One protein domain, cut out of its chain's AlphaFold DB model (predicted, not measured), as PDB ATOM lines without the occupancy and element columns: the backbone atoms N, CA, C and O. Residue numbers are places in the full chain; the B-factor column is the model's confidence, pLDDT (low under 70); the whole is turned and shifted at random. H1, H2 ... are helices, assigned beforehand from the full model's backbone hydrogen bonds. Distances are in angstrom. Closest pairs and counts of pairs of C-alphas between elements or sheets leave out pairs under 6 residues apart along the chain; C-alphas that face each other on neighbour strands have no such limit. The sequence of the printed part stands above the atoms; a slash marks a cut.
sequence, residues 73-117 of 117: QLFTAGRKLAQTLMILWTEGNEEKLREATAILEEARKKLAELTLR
ATOM      1  N   GLN A  73     210.319 261.800 325.708       81.69
ATOM      2  CA  GLN A  73     210.636 263.000 324.930       81.69
ATOM      3  C   GLN A  73     211.390 262.650 323.639       81.69
ATOM      4  O   GLN A  73     211.013 263.123 322.564       81.69
ATOM      5  N   LEU A  74     212.382 261.753 323.720       85.25
ATOM      6  CA  LEU A  74     213.121 261.243 322.560       85.25
ATOM      7  C   LEU A  74     212.189 260.566 321.545       85.25
ATOM      8  O   LEU A  74     212.229 260.884 320.357       85.25
ATOM      9  N   PHE A  75     211.309 259.676 322.010       84.50
ATOM     10  CA  PHE A  75     210.347 258.996 321.141       84.50
ATOM     11  C   PHE A  75     209.386 259.984 320.464       84.50
ATOM     12  O   PHE A  75     209.124 259.893 319.265       84.50
ATOM     13  N   THR A  76     208.899 260.977 321.211       82.50
ATOM     14  CA  THR A  76     208.018 262.026 320.678       82.50
ATOM     15  C   THR A  76     208.719 262.863 319.609       82.50
ATOM     16  O   THR A  76     208.127 263.142 318.564       82.50
ATOM     17  N   ALA A  77     209.974 263.253 319.844       87.25
ATOM     18  CA  ALA A  77     210.783 263.981 318.871       87.25
ATOM     19  C   ALA A  77     211.006 263.150 317.596       87.25
ATOM     20  O   ALA A  77     210.776 263.650 316.494       87.25
ATOM     21  N   GLY A  78     211.342 261.862 317.740       90.56
ATOM     22  CA  GLY A  78     211.483 260.933 316.617       90.56
ATOM     23  C   GLY A  78     210.192 260.765 315.811       90.56
ATOM     24  O   GLY A  78     210.216 260.814 314.582       90.56
ATOM     25  N   ARG A  79     209.036 260.654 316.481       88.00
ATOM     26  CA  ARG A  79     207.728 260.557 315.813       88.00
ATOM     27  C   ARG A  79     207.394 261.812 315.008       88.00
ATOM     28  O   ARG A  79     206.927 261.695 313.879       88.00
ATOM     29  N   LYS A  80     207.637 263.003 315.568       87.12
ATOM     30  CA  LYS A  80     207.439 264.277 314.856       87.12
ATOM     31  C   LYS A  80     208.332 264.363 313.620       87.12
ATOM     32  O   LYS A  80     207.836 264.703 312.553       87.12
ATOM     33  N   LEU A  81     209.607 263.984 313.752       93.00
ATOM     34  CA  LEU A  81     210.532 263.923 312.623       93.00
ATOM     35  C   LEU A  81     210.005 262.985 311.526       93.00
ATOM     36  O   LEU A  81     209.908 263.399 310.377       93.00
ATOM     37  N   ALA A  82     209.587 261.765 311.877       90.69
ATOM     38  CA  ALA A  82     209.036 260.805 310.919       90.69
ATOM     39  C   ALA A  82     207.791 261.342 310.187       90.69
ATOM     40  O   ALA A  82     207.676 261.176 308.976       90.69
ATOM     41  N   GLN A  83     206.885 262.028 310.894       90.31
ATOM     42  CA  GLN A  83     205.719 262.670 310.276       90.31
ATOM     43  C   GLN A  83     206.122 263.766 309.283       90.31
ATOM     44  O   GLN A  83     205.590 263.816 308.179       90.31
ATOM     45  N   THR A  84     207.079 264.622 309.646       93.38
ATOM     46  CA  THR A  84     207.586 265.663 308.742       93.38
ATOM     47  C   THR A  84     208.262 265.059 307.514       93.38
ATOM     48  O   THR A  84     208.031 265.530 306.404       93.38
ATOM     49  N   LEU A  85     209.047 263.991 307.684       93.12
ATOM     50  CA  LEU A  85     209.669 263.281 306.566       93.12
ATOM     51  C   LEU A  85     208.636 262.629 305.647       93.12
ATOM     52  O   LEU A  85     208.810 262.669 304.435       93.12
ATOM     53  N   MET A  86     207.549 262.082 306.195       91.94
ATOM     54  CA  MET A  86     206.457 261.532 305.392       91.94
ATOM     55  C   MET A  86     205.813 262.610 304.511       91.94
ATOM     56  O   MET A  86     205.618 262.372 303.326       91.94
ATOM     57  N   ILE A  87     205.563 263.805 305.060       91.94
ATOM     58  CA  ILE A  87     205.026 264.947 304.301       91.94
ATOM     59  C   ILE A  87     206.019 265.407 303.227       91.94
ATOM     60  O   ILE A  87     205.638 265.630 302.083       91.94
ATOM     61  N   LEU A  88     207.307 265.524 303.567       92.44
ATOM     62  CA  LEU A  88     208.347 265.873 302.595       92.44
ATOM     63  C   LEU A  88     208.470 264.825 301.489       92.44
ATOM     64  O   LEU A  88     208.735 265.178 300.350       92.44
ATOM     65  N   TRP A  89     208.261 263.550 301.796       87.19
ATOM     66  CA  TRP A  89     208.283 262.494 300.792       87.19
ATOM     67  C   TRP A  89     207.075 262.559 299.850       87.19
ATOM     68  O   TRP A  89     207.222 262.292 298.660       87.19
ATOM     69  N   THR A  90     205.899 262.944 300.353       88.81
ATOM     70  CA  THR A  90     204.681 263.061 299.537       88.81
ATOM     71  C   THR A  90     204.586 264.373 298.758       88.81
ATOM     72  O   THR A  90     204.047 264.382 297.657       88.81
ATOM     73  N   GLU A  91     205.083 265.481 299.314       88.12
ATOM     74  CA  GLU A  91     204.863 266.845 298.796       88.12
ATOM     75  C   GLU A  91     206.166 267.609 298.483       88.12
ATOM     76  O   GLU A  91     206.134 268.752 298.018       88.12
ATOM     77  N   GLY A  92     207.331 267.028 298.769       85.38
ATOM     78  CA  GLY A  92     208.626 267.686 298.610       85.38
ATOM     79  C   GLY A  92     209.108 267.729 297.164       85.38
ATOM     80  O   GLY A  92     209.030 266.754 296.422       85.38
ATOM     81  N   ASN A  93     209.675 268.873 296.781       91.44
ATOM     82  CA  ASN A  93     210.446 268.999 295.548       91.44
ATOM     83  C   ASN A  93     211.887 268.492 295.757       91.44
ATOM     84  O   ASN A  93     212.331 268.280 296.888       91.44
ATOM     85  N   GLU A  94     212.642 268.322 294.672       90.62
ATOM     86  CA  GLU A  94     214.006 267.783 294.754       90.62
ATOM     87  C   GLU A  94     214.943 268.587 295.665       90.62
ATOM     88  O   GLU A  94     215.804 268.014 296.330       90.62
ATOM     89  N   GLU A  95     214.797 269.911 295.694       92.56
ATOM     90  CA  GLU A  95     215.611 270.791 296.533       92.56
ATOM     91  C   GLU A  95     215.375 270.514 298.022       92.56
ATOM     92  O   GLU A  95     216.327 270.232 298.750       92.56
ATOM     93  N   LYS A  96     214.107 270.473 298.448       90.00
ATOM     94  CA  LYS A  96     213.726 270.160 299.832       90.00
ATOM     95  C   LYS A  96     214.151 268.753 300.243       90.00
ATOM     96  O   LYS A  96     214.566 268.555 301.381       90.00
ATOM     97  N   LEU A  97     214.079 267.776 299.336       92.50
ATOM     98  CA  LEU A  97     214.529 266.407 299.611       92.50
ATOM     99  C   LEU A  97     216.052 266.333 299.804       92.50
ATOM    100  O   LEU A  97     216.522 265.650 300.719       92.50
ATOM    101  N   ARG A  98     216.826 267.059 298.986       93.38
ATOM    102  CA  ARG A  98     218.288 267.164 299.137       93.38
ATOM    103  C   ARG A  98     218.669 267.827 300.460       93.38
ATOM    104  O   ARG A  98     219.496 267.283 301.190       93.38
ATOM    105  N   GLU A  99     218.039 268.951 300.796       94.00
ATOM    106  CA  GLU A  99     218.291 269.669 302.050       94.00
ATOM    107  C   GLU A  99     217.920 268.820 303.276       94.00
ATOM    108  O   GLU A  99     218.728 268.659 304.192       94.00
ATOM    109  N   ALA A 100     216.744 268.183 303.262       93.00
ATOM    110  CA  ALA A 100     216.315 267.293 304.338       93.00
ATOM    111  C   ALA A 100     217.289 266.123 304.545       93.00
ATOM    112  O   ALA A 100     217.612 265.782 305.682       93.00
ATOM    113  N   THR A 101     217.808 265.540 303.461       95.06
ATOM    114  CA  THR A 101     218.805 264.459 303.531       95.06
ATOM    115  C   THR A 101     220.098 264.929 304.203       95.06
ATOM    116  O   THR A 101     220.631 264.231 305.066       95.06
ATOM    117  N   ALA A 102     220.587 266.126 303.861       95.94
ATOM    118  CA  ALA A 102     221.786 266.694 304.476       95.94
ATOM    119  C   ALA A 102     221.604 266.924 305.988       95.94
ATOM    120  O   ALA A 102     222.473 266.543 306.778       95.94
ATOM    121  N   ILE A 103     220.450 267.465 306.394       96.19
ATOM    122  CA  ILE A 103     220.099 267.675 307.807       96.19
ATOM    123  C   ILE A 103     220.063 266.341 308.567       96.19
ATOM    124  O   ILE A 103     220.590 266.246 309.677       96.19
ATOM    125  N   LEU A 104     219.467 265.296 307.980       95.25
ATOM    126  CA  LEU A 104     219.381 263.978 308.612       95.25
ATOM    127  C   LEU A 104     220.753 263.329 308.813       95.25
ATOM    128  O   LEU A 104     220.995 262.759 309.876       95.25
ATOM    129  N   GLU A 105     221.662 263.432 307.841       96.69
ATOM    130  CA  GLU A 105     223.023 262.903 307.992       96.69
ATOM    131  C   GLU A 105     223.809 263.625 309.091       96.69
ATOM    132  O   GLU A 105     224.511 262.982 309.877       96.69
ATOM    133  N   GLU A 106     223.677 264.948 309.194       96.50
ATOM    134  CA  GLU A 106     224.302 265.708 310.278       96.50
ATOM    135  C   GLU A 106     223.724 265.314 311.644       96.50
ATOM    136  O   GLU A 106     224.474 265.036 312.586       96.50
ATOM    137  N   ALA A 107     222.395 265.228 311.752       94.81
ATOM    138  CA  ALA A 107     221.723 264.803 312.975       94.81
ATOM    139  C   ALA A 107     222.143 263.383 313.387       94.81
ATOM    140  O   ALA A 107     222.463 263.147 314.554       94.81
ATOM    141  N   ARG A 108     222.214 262.446 312.432       94.81
ATOM    142  CA  ARG A 108     222.661 261.067 312.667       94.81
ATOM    143  C   ARG A 108     224.083 261.021 313.221       94.81
ATOM    144  O   ARG A 108     224.320 260.281 314.170       94.81
ATOM    145  N   LYS A 109     225.020 261.798 312.658       95.94
ATOM    146  CA  LYS A 109     226.406 261.875 313.158       95.94
ATOM    147  C   LYS A 109     226.445 262.337 314.614       95.94
ATOM    148  O   LYS A 109     227.018 261.639 315.445       95.94
ATOM    149  N   LYS A 110     225.754 263.437 314.933       95.12
ATOM    150  CA  LYS A 110     225.677 263.971 316.303       95.12
ATOM    151  C   LYS A 110     225.082 262.961 317.289       95.12
ATOM    152  O   LYS A 110     225.572 262.835 318.403       95.12
ATOM    153  N   LEU A 111     224.047 262.218 316.889       92.88
ATOM    154  CA  LEU A 111     223.457 261.176 317.736       92.88
ATOM    155  C   LEU A 111     224.386 259.964 317.914       92.88
ATOM    156  O   LEU A 111     224.470 259.428 319.015       92.88
ATOM    157  N   ALA A 112     225.105 259.551 316.866       91.88
ATOM    158  CA  ALA A 112     226.054 258.438 316.932       91.88
ATOM    159  C   ALA A 112     227.244 258.733 317.867       91.88
ATOM    160  O   ALA A 112     227.719 257.838 318.566       91.88
ATOM    161  N   GLU A 113     227.690 259.988 317.940       94.69
ATOM    162  CA  GLU A 113     228.713 260.422 318.902       94.69
ATOM    163  C   GLU A 113     228.270 260.231 320.363       94.69
ATOM    164  O   GLU A 113     229.097 259.913 321.216       94.69
ATOM    165  N   LEU A 114     226.969 260.363 320.659       91.25
ATOM    166  CA  LEU A 114     226.427 260.163 322.010       91.25
ATOM    167  C   LEU A 114     226.389 258.689 322.430       91.25
ATOM    168  O   LEU A 114     226.411 258.407 323.621       91.25
ATOM    169  N   THR A 115     226.326 257.759 321.473       82.56
ATOM    170  CA  THR A 115     226.305 256.307 321.734       82.56
ATOM    171  C   THR A 115     227.696 255.682 321.856       82.56
ATOM    172  O   THR A 115     227.811 254.523 322.241       82.56
ATOM    173  N   LEU A 116     228.744 256.426 321.485       74.38
ATOM    174  CA  LEU A 116     230.148 256.000 321.542       74.38
ATOM    175  C   LEU A 116     230.862 256.451 322.834       74.38
ATOM    176  O   LEU A 116     232.043 256.147 323.004       74.38
ATOM    177  N   ARG A 117     230.169 257.184 323.714       51.44
ATOM    178  CA  ARG A 117     230.605 257.543 325.074       51.44
ATOM    179  C   ARG A 117     229.967 256.622 326.103       51.44
ATOM    180  O   ARG A 117     230.652 256.366 327.115       51.44
TER     181      ARG A 117
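Overview. This is residues 73 to 117 of the 117 residues of the protein "PadR family transcriptional regulator" of Caldiarchaeum subterraneum (UniProt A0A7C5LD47). Two long helices, H2 and H1, make a narrow, open V, joined by a tight turn at residues 92 and 93. Residues 73 to 80, which belong to H1, stand free, and so do residues 105 to 117, of which 105 to 115 belong to H2. The printed part has 45 residues with two named helices, H1 then H2, and no named strand: all helix. It is loose and flat, with a radius of gyration of the C-alphas of 12.2 A and spans of 38 by 21 by 8 A.

Arrangement. H2, residues 94 to 115, and H1, residues 73 to 91, only just touch, only at the corner by their link, with 3 pairs of C-alphas within 8 A. H1 touches with residues 88 to 89 alone, H2 with 96 to 97 alone; the closest C-alphas, of Leu 88 and Leu 97, are 6.9 A apart. They run opposite ways at a shallow tilt of 20 degrees, centres 13.1 A apart. Every O i to N i+4 pair is within hydrogen-bond range in H1, and 16 of 18 in H2.

Along the chain. H2 measures 31.8 A from C-alpha 94 to C-alpha 115 at (226.305, 256.307, 321.734). H1 measures 27.0 A from C-alpha 73 at (210.636, 263.000, 324.930) to C-alpha 91.

Size, cuts and confidence. The C-alphas farthest apart, of Glu 91 and Arg 117, are 37.9 A apart. The printed part has no cut. Mean pLDDT of the printed part is 89.9; residue 117 is under 70.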